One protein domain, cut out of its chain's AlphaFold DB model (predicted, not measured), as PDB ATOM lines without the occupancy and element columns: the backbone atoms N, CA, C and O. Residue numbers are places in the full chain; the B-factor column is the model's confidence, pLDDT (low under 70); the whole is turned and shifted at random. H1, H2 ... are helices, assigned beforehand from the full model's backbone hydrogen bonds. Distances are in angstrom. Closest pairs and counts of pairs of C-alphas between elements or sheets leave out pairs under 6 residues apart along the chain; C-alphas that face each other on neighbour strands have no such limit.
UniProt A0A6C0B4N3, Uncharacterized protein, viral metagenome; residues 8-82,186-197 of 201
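What this domain is: This is residues 8 to 82 and 186 to 197 of the 201 residues of an uncharacterized protein of viral metagenome (UniProt A0A6C0B4N3). The long helix H2 has short H1 and steeply crossing H3 packed on its residues 43 to 51; residues 28 to 34 stick out at its other end, and H4 lies apart. The 87 printed residues hold four named helices, H1 to H4 in order, and no named strand: all helix. The whole is flat, 39 by 37 by 20 A, and only just compact, close to loose, with radius of gyration of the C-alphas 14.3 A.

Where its parts are: H1, residues 8 to 12, begins at C-alpha 8 (349.147, 303.354, 400.433) and spans 7.1 A. H2, residues 32 to 52, spans 30.2 A; H3, residues 67 to 79, 18.4 A; H4, residues 187 to 195, 12.8 A, ending at C-alpha 195 (374.212, 291.580, 412.625).

How they stand to each other: H1 touches H2 at residues 45 to 50 alone; closest C-alphas, Phe 11 and Gly 46, 5.9 A. H3 touches H2 at residues 43 to 51 alone, opposite ways at a steep tilt of 47 degrees; closest C-alphas, Leu 47 and Met 73, 6.6 A. Every O i to N i+4 pair is within hydrogen-bond range in H2 and H3, 3 of 5 in H4 and 0 of 1 in H1, where 2 of 2 O i to N i+3 pairs are.

The domain as a whole: Residues 83 to 185 are cut out; C-alphas 82 and 186 are 8.7 A apart. Links H1 to H2 and H2 to H3 are long. Residues 25 to 30, 53 to 63 and 192 to 197 have pLDDT under 70.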
ATOM      1  N   ILE A   8     348.790 302.991 401.812       71.56
ATOM      2  CA  ILE A   8     349.147 303.354 400.433       71.56
ATOM      3  C   ILE A   8     350.475 304.118 400.388       71.56
ATOM      4  O   ILE A   8     351.249 303.956 399.448       71.56
ATOM      5  N   ASN A   9     350.773 304.930 401.405       77.44
ATOM      6  CA  ASN A   9     352.002 305.718 401.435       77.44
ATOM      7  C   ASN A   9     353.252 304.857 401.658       77.44
ATOM      8  O   ASN A   9     354.333 305.290 401.268       77.44
ATOM      9  N   ILE A  10     353.123 303.645 402.218       81.12
ATOM     10  CA  ILE A  10     354.257 302.718 402.366       81.12
ATOM     11  C   ILE A  10     354.835 302.381 400.991       81.12
ATOM     12  O   ILE A  10     356.044 302.448 400.796       81.12
ATOM     13  N   PHE A  11     353.957 302.089 400.030       83.00
ATOM     14  CA  PHE A  11     354.322 301.625 398.690       83.00
ATOM     15  C   PHE A  11     354.873 302.723 397.773       83.00
ATOM     16  O   PHE A  11     355.370 302.425 396.690       83.00
ATOM     17  N   LYS A  12     354.784 303.993 398.192       80.44
ATOM     18  CA  LYS A  12     355.297 305.157 397.449       80.44
ATOM     19  C   LYS A  12     356.725 305.551 397.842       80.44
ATOM     20  O   LYS A  12     357.329 306.385 397.178       80.44
ATOM     21  N   SER A  13     357.249 304.988 398.926       83.56
ATOM     22  CA  SER A  13     358.603 305.234 399.443       83.56
ATOM     23  C   SER A  13     359.445 303.969 399.353       83.56
ATOM     24  O   SER A  13     358.881 302.906 399.178       83.56
ATOM     25  N   LEU A  14     360.768 304.033 399.523       86.88
ATOM     26  CA  LEU A  14     361.581 302.810 399.590       86.88
ATOM     27  C   LEU A  14     361.106 301.874 400.727       86.88
ATOM     28  O   LEU A  14     360.724 302.372 401.792       86.88
ATOM     29  N   PRO A  15     361.157 300.537 400.540       87.94
ATOM     30  CA  PRO A  15     360.836 299.592 401.603       87.94
ATOM     31  C   PRO A  15     361.700 299.838 402.834       87.94
ATOM     32  O   PRO A  15     362.905 300.077 402.730       87.94
ATOM     33  N   LYS A  16     361.078 299.759 404.005       89.88
ATOM     34  CA  LYS A  16     361.765 299.932 405.281       89.88
ATOM     35  C   LYS A  16     362.353 298.592 405.755       89.88
ATOM     36  O   LYS A  16     362.061 297.544 405.174       89.88
ATOM     37  N   PRO A  17     363.201 298.586 406.799       89.31
ATOM     38  CA  PRO A  17     363.681 297.338 407.385       89.31
ATOM     39  C   PRO A  17     362.523 296.432 407.840       89.31
ATOM     40  O   PRO A  17     361.454 296.947 408.185       89.31
ATOM     41  N   PRO A  18     362.706 295.100 407.876       90.50
ATOM     42  CA  PRO A  18     361.690 294.180 408.380       90.50
ATOM     43  C   PRO A  18     361.175 294.587 409.765       90.50
ATOM     44  O   PRO A  18     361.955 294.999 410.622       90.50
ATOM     45  N   CYS A  19     359.865 294.468 409.974       87.38
ATOM     46  CA  CYS A  19     359.186 294.743 411.243       87.38
ATOM     47  C   CYS A  19     359.394 296.166 411.805       87.38
ATOM     48  O   CYS A  19     359.319 296.353 413.017       87.38
ATOM     49  N   SER A  20     359.647 297.162 410.950       87.56
ATOM     50  CA  SER A  20     359.894 298.559 411.353       87.56
ATOM     51  C   SER A  20     358.677 299.481 411.234       87.56
ATOM     52  O   SER A  20     358.753 300.659 411.587       87.56
ATOM     53  N   VAL A  21     357.564 298.980 410.693       84.19
ATOM     54  CA  VAL A  21     356.325 299.739 410.515       84.19
ATOM     55  C   VAL A  21     355.238 299.167 411.407       84.19
ATOM     56  O   VAL A  21     354.769 298.052 411.183       84.19
ATOM     57  N   ASP A  22     354.789 299.971 412.365       79.81
ATOM     58  CA  ASP A  22     353.637 299.637 413.193       79.81
ATOM     59  C   ASP A  22     352.333 299.910 412.438       79.81
ATOM     60  O   ASP A  22     352.045 301.036 412.025       79.81
ATOM     61  N   ILE A  23     351.515 298.868 412.288       75.50
ATOM     62  CA  ILE A  23     350.153 298.982 411.769       75.50
ATOM     63  C   ILE A  23     349.175 298.738 412.913       75.50
ATOM     64  O   ILE A  23     349.099 297.647 413.472       75.50
ATOM     65  N   SER A  24     348.370 299.751 413.222       73.06
ATOM     66  CA  SER A  24     347.215 299.592 414.104       73.06
ATOM     67  C   SER A  24     346.018 299.089 413.303       73.06
ATOM     68  O   SER A  24     345.417 299.835 412.528       73.06
ATOM     69  N   LEU A  25     345.668 297.818 413.487       69.50
ATOM     70  CA  LEU A  25     344.502 297.209 412.857       69.50
ATOM     71  C   LEU A  25     343.287 297.353 413.767       69.50
ATOM     72  O   LEU A  25     343.232 296.759 414.840       69.50
ATOM     73  N   ASN A  26     342.284 298.111 413.330       67.56
ATOM     74  CA  ASN A  26     341.028 298.233 414.065       67.56
ATOM     75  C   ASN A  26     340.078 297.080 413.693       67.56
ATOM     76  O   ASN A  26     339.032 297.270 413.067       67.56
ATOM     77  N   LEU A  27     340.494 295.850 414.010       66.19
ATOM     78  CA  LEU A  27     339.703 294.643 413.779       66.19
ATOM     79  C   LEU A  27     338.681 294.504 414.906       66.19
ATOM     80  O   LEU A  27     338.973 293.947 415.957       66.19
ATOM     81  N   ARG A  28     337.465 295.013 414.675       61.50
ATOM     82  CA  ARG A  28     336.349 294.898 415.636       61.50
ATOM     83  C   ARG A  28     335.991 293.445 415.978       61.50
ATOM     84  O   ARG A  28     335.453 293.202 417.047       61.50
ATOM     85  N   ASP A  29     336.333 292.502 415.097       65.38
ATOM     86  CA  ASP A  29     336.210 291.062 415.321       65.38
ATOM     87  C   ASP A  29     337.582 290.397 415.153       65.38
ATOM     88  O   ASP A  29     338.183 290.476 414.079       65.38
ATOM     89  N   SER A  30     338.055 289.688 416.178       68.62
ATOM     90  CA  SER A  30     339.380 289.042 416.255       68.62
ATOM     91  C   SER A  30     339.543 287.783 415.382       68.62
ATOM     92  O   SER A  30     340.340 286.894 415.685       68.62
ATOM     93  N   LYS A  31     338.787 287.664 414.284       84.75
ATOM     94  CA  LYS A  31     338.828 286.485 413.407       84.75
ATOM     95  C   LYS A  31     340.033 286.550 412.468       84.75
ATOM     96  O   LYS A  31     340.203 287.527 411.741       84.75
ATOM     97  N   VAL A  32     340.811 285.466 412.420       88.81
ATOM     98  CA  VAL A  32     341.999 285.329 411.552       88.81
ATOM     99  C   VAL A  32     341.662 285.532 410.071       88.81
ATOM    100  O   VAL A  32     342.444 286.125 409.340       88.81
ATOM    101  N   GLU A  33     340.469 285.125 409.640       91.12
ATOM    102  CA  GLU A  33     339.962 285.348 408.280       91.12
ATOM    103  C   GLU A  33     339.885 286.839 407.913       91.12
ATOM    104  O   GLU A  33     340.368 287.244 406.861       91.12
ATOM    105  N   LYS A  34     339.382 287.691 408.818       89.69
ATOM    106  CA  LYS A  34     339.315 289.143 408.579       89.69
ATOM    107  C   LYS A  34     340.699 289.778 408.513       89.69
ATOM    108  O   LYS A  34     340.924 290.695 407.726       89.69
ATOM    109  N   LEU A  35     341.625 289.295 409.344       90.94
ATOM    110  CA  LEU A  35     343.025 289.701 409.271       90.94
ATOM    111  C   LEU A  35     343.632 289.310 407.917       90.94
ATOM    112  O   LEU A  35     344.286 290.135 407.283       90.94
ATOM    113  N   TYR A  36     343.390 288.079 407.464       93.75
ATOM    114  CA  TYR A  36     343.836 287.607 406.158       93.75
ATOM    115  C   TYR A  36     343.287 288.475 405.021       93.75
ATOM    116  O   TYR A  36     344.069 288.931 404.191       93.75
ATOM    117  N   ASP A  37     341.985 288.767 405.004       91.50
ATOM    118  CA  ASP A  37     341.372 289.599 403.963       91.50
ATOM    119  C   ASP A  37     341.966 291.008 403.929       91.50
ATOM    120  O   ASP A  37     342.228 291.561 402.857       91.50
ATOM    121  N   TYR A  38     342.244 291.577 405.103       90.25
ATOM    122  CA  TYR A  38     342.909 292.868 405.205       90.25
ATOM    123  C   TYR A  38     344.332 292.823 404.626       90.25
ATOM    124  O   TYR A  38     344.684 293.648 403.784       90.25
ATOM    125  N   ILE A  39     345.137 291.828 405.011       92.50
ATOM    126  CA  ILE A  39     346.503 291.632 404.496       92.50
ATOM    127  C   ILE A  39     346.492 291.379 402.984       92.50
ATOM    128  O   ILE A  39     347.293 291.958 402.252       92.50
ATOM    129  N   LYS A  40     345.555 290.566 402.495       93.06
ATOM    130  CA  LYS A  40     345.354 290.313 401.067       93.06
ATOM    131  C   LYS A  40     345.029 291.604 400.317       93.06
ATOM    132  O   LYS A  40     345.595 291.842 399.253       93.06
ATOM    133  N   SER A  41     344.157 292.446 400.870       89.12
ATOM    134  CA  SER A  41     343.814 293.747 400.289       89.12
ATOM    135  C   SER A  41     345.028 294.678 400.213       89.12
ATOM    136  O   SER A  41     345.278 295.272 399.161       89.12
ATOM    137  N   ILE A  42     345.840 294.739 401.278       90.06
ATOM    138  CA  ILE A  42     347.119 295.464 401.275       90.06
ATOM    139  C   ILE A  42     348.027 294.944 400.162       90.06
ATOM    140  O   ILE A  42     348.586 295.739 399.412       90.06
ATOM    141  N   TYR A  43     348.166 293.622 400.049       91.81
ATOM    142  CA  TYR A  43     349.049 292.994 399.075       91.81
ATOM    143  C   TYR A  43     348.642 293.314 397.633       91.81
ATOM    144  O   TYR A  43     349.472 293.755 396.842       91.81
ATOM    145  N   ILE A  44     347.357 293.149 397.307       88.25
ATOM    146  CA  ILE A  44     346.820 293.444 395.972       88.25
ATOM    147  C   ILE A  44     346.980 294.935 395.654       88.25
ATOM    148  O   ILE A  44     347.497 295.283 394.598       88.25
ATOM    149  N   THR A  45     346.608 295.813 396.591       86.50
ATOM    150  CA  THR A  45     346.727 297.269 396.416       86.50
ATOM    151  C   THR A  45     348.185 297.697 396.236       86.50
ATOM    152  O   THR A  45     348.490 298.519 395.373       86.50
ATOM    153  N   GLY A  46     349.098 297.134 397.030       88.81
ATOM    154  CA  GLY A  46     350.531 297.406 396.949       88.81
ATOM    155  C   GLY A  46     351.124 296.990 395.607       88.81
ATOM    156  O   GLY A  46     351.836 297.781 394.989       88.81
ATOM    157  N   LEU A  47     350.768 295.802 395.106       87.94
ATOM    158  CA  LEU A  47     351.182 295.356 393.775       87.94
ATOM    159  C   LEU A  47     350.683 296.291 392.671       87.94
ATOM    160  O   LEU A  47     351.477 296.666 391.810       87.94
ATOM    161  N   SER A  48     349.418 296.722 392.712       84.56
ATOM    162  CA  SER A  48     348.888 297.697 391.748       84.56
ATOM    163  C   SER A  48     349.701 298.995 391.734       84.56
ATOM    164  O   SER A  48     350.039 299.498 390.667       84.56
ATOM    165  N   ILE A  49     350.077 299.513 392.909       84.56
ATOM    166  CA  ILE A  49     350.884 300.738 393.025       84.56
ATOM    167  C   ILE A  49     352.292 300.537 392.452       84.56
ATOM    168  O   ILE A  49     352.800 301.418 391.760       84.56
ATOM    169  N   ILE A  50     352.921 299.391 392.732       86.38
ATOM    170  CA  ILE A  50     354.269 299.067 392.245       86.38
ATOM    171  C   ILE A  50     354.302 298.985 390.714       86.38
ATOM    172  O   ILE A  50     355.261 299.455 390.102       86.38
ATOM    173  N   ILE A  51     353.266 298.398 390.111       82.50
ATOM    174  CA  ILE A  51     353.210 298.109 388.673       82.50
ATOM    175  C   ILE A  51     352.807 299.353 387.875       82.50
ATOM    176  O   ILE A  51     353.531 299.752 386.966       82.50
ATOM    177  N   ASP A  52     351.701 300.004 388.245       75.38
ATOM    178  CA  ASP A  52     351.130 301.104 387.452       75.38
ATOM    179  C   ASP A  52     351.665 302.484 387.846       75.38
ATOM    180  O   ASP A  52     351.347 303.486 387.208       75.38
ATOM    181  N   LYS A  53     352.467 302.565 388.914       65.19
ATOM    182  CA  LYS A  53     353.094 303.785 389.449       65.19
ATOM    183  C   LYS A  53     352.160 304.972 389.733       65.19
ATOM    184  O   LYS A  53     352.690 305.983 390.186       65.19
ATOM    185  N   ASN A  54     350.833 304.911 389.517       54.69
ATOM    186  CA  ASN A  54     349.924 306.025 389.847       54.69
ATOM    187  C   ASN A  54     348.392 305.785 389.859       54.69
ATOM    188  O   ASN A  54     347.658 306.768 389.943       54.69
ATOM    189  N   THR A  55     347.853 304.559 389.863       53.53
ATOM    190  CA  THR A  55     346.379 304.370 389.876       53.53
ATOM    191  C   THR A  55     345.890 303.375 390.926       53.53
ATOM    192  O   THR A  55     346.130 302.173 390.869       53.53
ATOM    193  N   THR A  56     345.132 303.885 391.900       50.03
ATOM    194  CA  THR A  56     344.270 303.081 392.770       50.03
ATOM    195  C   THR A  56     343.051 302.642 391.959       50.03
ATOM    196  O   THR A  56     342.151 303.451 391.745       50.03
ATOM    197  N   GLY A  57     343.020 301.394 391.482       51.06
ATOM    198  CA  GLY A  57     341.815 300.814 390.868       51.06
ATOM    199  C   GLY A  57     341.998 300.041 389.559       51.06
ATOM    200  O   GLY A  57     341.008 299.531 389.045       51.06
ATOM    201  N   SER A  58     343.210 299.916 389.014       50.94
ATOM    202  CA  SER A  58     343.433 299.119 387.802       50.94
ATOM    203  C   SER A  58     343.396 297.616 388.098       50.94
ATOM    204  O   SER A  58     344.014 297.140 389.053       50.94
ATOM    205  N   SER A  59     342.750 296.841 387.227       56.25
ATOM    206  CA  SER A  59     342.990 295.402 387.128       56.25
ATOM    207  C   SER A  59     344.455 295.163 386.741       56.25
ATOM    208  O   SER A  59     344.869 295.548 385.648       56.25
ATOM    209  N   VAL A  60     345.241 294.537 387.618       60.81
ATOM    210  CA  VAL A  60     346.629 294.168 387.312       60.81
ATOM    211  C   VAL A  60     346.623 292.917 386.441       60.81
ATOM    212  O   VAL A  60     346.179 291.854 386.874       60.81
ATOM    213  N   LEU A  61     347.143 293.035 385.222       64.69
ATOM    214  CA  LEU A  61     347.450 291.877 384.388       64.69
ATOM    215  C   LEU A  61     348.634 291.124 385.003       64.69
ATOM    216  O   LEU A  61     349.714 291.689 385.176       64.69
ATOM    217  N   LEU A  62     348.440 289.840 385.309       62.84
ATOM    218  CA  LEU A  62     349.483 288.969 385.871       62.84
ATOM    219  C   LEU A  62     350.736 288.915 384.995       62.84
ATOM    220  O   LEU A  62     351.838 288.839 385.525       62.84
ATOM    221  N   SER A  63     350.570 289.027 383.674       65.62
ATOM    222  CA  SER A  63     351.669 289.064 382.702       65.62
ATOM    223  C   SER A  63     352.661 290.206 382.938       65.62
ATOM    224  O   SER A  63     353.782 290.152 382.447       65.62
ATOM    225  N   ASN A  64     352.261 291.245 383.678       72.56
ATOM    226  CA  ASN A  64     353.093 292.414 383.963       72.56
ATOM    227  C   ASN A  64     353.830 292.287 385.309       72.56
ATOM    228  O   ASN A  64     354.606 293.168 385.695       72.56
ATOM    229  N   ILE A  65     353.586 291.207 386.054       81.25
ATOM    230  CA  ILE A  65     354.270 290.931 387.311       81.25
ATOM    231  C   ILE A  65     355.621 290.298 386.985       81.25
ATOM    232  O   ILE A  65     355.698 289.234 386.385       81.25
ATOM    233  N   THR A  66     356.692 290.970 387.395       85.31
ATOM    234  CA  THR A  66     358.063 290.467 387.272       85.31
ATOM    235  C   THR A  66     358.566 290.020 388.640       85.31
ATOM    236  O   THR A  66     358.064 290.497 389.662       85.31
ATOM    237  N   ASP A  67     359.617 289.200 388.679       87.12
ATOM    238  CA  ASP A  67     360.276 288.812 389.937       87.12
ATOM    239  C   ASP A  67     360.692 290.037 390.763       87.12
ATOM    240  O   ASP A  67     360.528 290.064 391.979       87.12
ATOM    241  N   LYS A  68     361.105 291.125 390.097       90.31
ATOM    242  CA  LYS A  68     361.423 292.400 390.758       90.31
ATOM    243  C   LYS A  68     360.220 292.996 391.493       90.31
ATOM    244  O   LYS A  68     360.394 293.570 392.567       90.31
ATOM    245  N   HIS A  69     359.016 292.889 390.930       90.50
ATOM    246  CA  HIS A  69     357.790 293.353 391.584       90.50
ATOM    247  C   HIS A  69     357.460 292.485 392.803       90.50
ATOM    248  O   HIS A  69     357.120 293.030 393.853       90.50
ATOM    249  N   ILE A  70     357.616 291.164 392.686       91.06
ATOM    250  CA  ILE A  70     357.398 290.217 393.788       91.06
ATOM    251  C   ILE A  70     358.389 290.456 394.930       91.06
ATOM    252  O   ILE A  70     357.970 290.599 396.079       91.06
ATOM    253  N   ASP A  71     359.678 290.599 394.625       92.62
ATOM    254  CA  ASP A  71     360.728 290.888 395.606       92.62
ATOM    255  C   ASP A  71     360.495 292.218 396.321       92.62
ATOM    256  O   ASP A  71     360.671 292.339 397.538       92.62
ATOM    257  N   LEU A  72     360.099 293.244 395.566       93.25
ATOM    258  CA  LEU A  72     359.806 294.553 396.128       93.25
ATOM    259  C   LEU A  72     358.580 294.491 397.047       93.25
ATOM    260  O   LEU A  72     358.619 295.016 398.161       93.25
ATOM    261  N   MET A  73     357.525 293.797 396.617       93.75
ATOM    262  CA  MET A  73     356.328 293.581 397.423       93.75
ATOM    263  C   MET A  73     356.646 292.802 398.703       93.75
ATOM    264  O   MET A  73     356.194 293.183 399.782       93.75
ATOM    265  N   HIS A  74     357.481 291.766 398.613       94.81
ATOM    266  CA  HIS A  74     357.946 291.007 399.769       94.81
ATOM    267  C   HIS A  74     358.648 291.909 400.792       94.81
ATOM    268  O   HIS A  74     358.325 291.863 401.976       94.81
ATOM    269  N   LYS A  75     359.534 292.813 400.351       94.19
ATOM    270  CA  LYS A  75     360.206 293.775 401.247       94.19
ATOM    271  C   LYS A  75     359.228 294.734 401.932       94.19
ATOM    272  O   LYS A  75     359.375 295.003 403.126       94.19
ATOM    273  N   TYR A  76     358.223 295.237 401.214       94.44
ATOM    274  CA  TYR A  76     357.196 296.085 401.827       94.44
ATOM    275  C   TYR A  76     356.365 295.334 402.864       94.44
ATOM    276  O   TYR A  76     356.126 295.858 403.950       94.44
ATOM    277  N   MET A  77     355.958 294.101 402.565       94.06
ATOM    278  CA  MET A  77     355.190 293.289 403.509       94.06
ATOM    279  C   MET A  77     356.026 292.917 404.734       94.06
ATOM    280  O   MET A  77     355.552 293.026 405.864       94.06
ATOM    281  N   LEU A  78     357.311 292.608 404.544       93.75
ATOM    282  CA  LEU A  78     358.227 292.402 405.661       93.75
ATOM    283  C   LEU A  78     358.362 293.651 406.527       93.75
ATOM    284  O   LEU A  78     358.425 293.523 407.748       93.75
ATOM    285  N   SER A  79     358.364 294.851 405.931       92.00
ATOM    286  CA  SER A  79     358.426 296.115 406.683       92.00
ATOM    287  C   SER A  79     357.313 296.215 407.727       92.00
ATOM    288  O   SER A  79     357.538 296.734 408.817       92.00
ATOM    289  N   ILE A  80     356.133 295.677 407.407       91.44
ATOM    290  CA  ILE A  80     354.942 295.679 408.264       91.44
ATOM    291  C   ILE A  80     354.784 294.386 409.084       91.44
ATOM    292  O   ILE A  80     353.752 294.166 409.711       91.44
ATOM    293  N   GLY A  81     355.800 293.518 409.078       91.81
ATOM    294  CA  GLY A  81     355.833 292.285 409.863       91.81
ATOM    295  C   GLY A  81     355.089 291.097 409.253       91.81
ATOM    296  O   GLY A  81     354.772 290.158 409.978       91.81
ATOM    297  N   ILE A  82     354.830 291.111 407.944       94.62
ATOM    298  CA  ILE A  82     354.188 290.009 407.222       94.62
ATOM    299  C   ILE A  82     355.179 289.377 406.246       94.62
ATOM    300  O   ILE A  82     355.721 290.045 405.368       94.62
ATOM    301  N   ASP A 186     359.067 286.304 411.320       89.75
ATOM    302  CA  ASP A 186     359.881 286.007 412.495       89.75
ATOM    303  C   ASP A 186     360.952 287.093 412.681       89.75
ATOM    304  O   ASP A 186     361.959 287.116 411.970       89.75
ATOM    305  N   ARG A 187     360.758 287.994 413.651       81.75
ATOM    306  CA  ARG A 187     361.714 289.076 413.956       81.75
ATOM    307  C   ARG A 187     363.135 288.551 414.172       81.75
ATOM    308  O   ARG A 187     364.078 289.112 413.613       81.75
ATOM    309  N   ALA A 188     363.291 287.432 414.881       83.50
ATOM    310  CA  ALA A 188     364.603 286.877 415.203       83.50
ATOM    311  C   ALA A 188     365.367 286.423 413.946       83.50
ATOM    312  O   ALA A 188     366.594 286.541 413.878       83.50
ATOM    313  N   LYS A 189     364.654 285.942 412.920       84.94
ATOM    314  CA  LYS A 189     365.228 285.563 411.618       84.94
ATOM    315  C   LYS A 189     365.841 286.761 410.888       84.94
ATOM    316  O   LYS A 189     366.864 286.602 410.217       84.94
ATOM    317  N   TYR A 190     365.238 287.945 411.004       77.19
ATOM    318  CA  TYR A 190     365.658 289.142 410.268       77.19
ATOM    319  C   TYR A 190     366.641 290.025 411.044       77.19
ATOM    320  O   TYR A 190     367.528 290.609 410.425       77.19
ATOM    321  N   GLU A 191     366.573 290.055 412.375       70.44
ATOM    322  CA  GLU A 191     367.573 290.730 413.217       70.44
ATOM    323  C   GLU A 191     368.959 290.082 413.064       70.44
ATOM    324  O   GLU A 191     369.939 290.760 412.752       70.44
ATOM    325  N   ARG A 192     369.033 288.744 413.119       59.38
ATOM    326  CA  ARG A 192     370.296 287.993 412.968       59.38
ATOM    327  C   ARG A 192     370.971 288.165 411.605       59.38
ATOM    328  O   ARG A 192     372.184 287.988 411.496       59.38
ATOM    329  N   LYS A 193     370.212 288.471 410.547       57.88
ATOM    330  CA  LYS A 193     370.782 288.739 409.216       57.88
ATOM    331  C   LYS A 193     371.469 290.102 409.146       57.88
ATOM    332  O   LYS A 193     372.456 290.219 408.427       57.88
ATOM    333  N   ASN A 194     370.993 291.091 409.901       50.69
ATOM    334  CA  ASN A 194     371.584 292.430 409.927       50.69
ATOM    335  C   ASN A 194     372.862 292.491 410.782       50.69
ATOM    336  O   ASN A 194     373.758 293.273 410.472       50.69
ATOM    337  N   ASP A 195     372.998 291.631 411.795       47.72
ATOM    338  CA  ASP A 195     374.212 291.580 412.625       47.72
ATOM    339  C   ASP A 195     375.410 290.916 411.930       47.72
ATOM    340  O   ASP A 195     376.555 291.251 412.228       47.72
ATOM    341  N   LYS A 196     375.183 290.050 410.929       43.28
ATOM    342  CA  LYS A 196     376.277 289.488 410.112       43.28
ATOM    343  C   LYS A 196     377.015 290.528 409.257       43.28
ATOM    344  O   LYS A 196     378.091 290.223 408.763       43.28
ATOM    345  N   PHE A 197     376.471 291.737 409.110       42.19
ATOM    346  CA  PHE A 197     377.113 292.845 408.395       42.19
ATOM    347  C   PHE A 197     377.687 293.926 409.325       42.19
ATOM    348  O   PHE A 197     378.197 294.928 408.834       42.19
TER     349      PHE A 197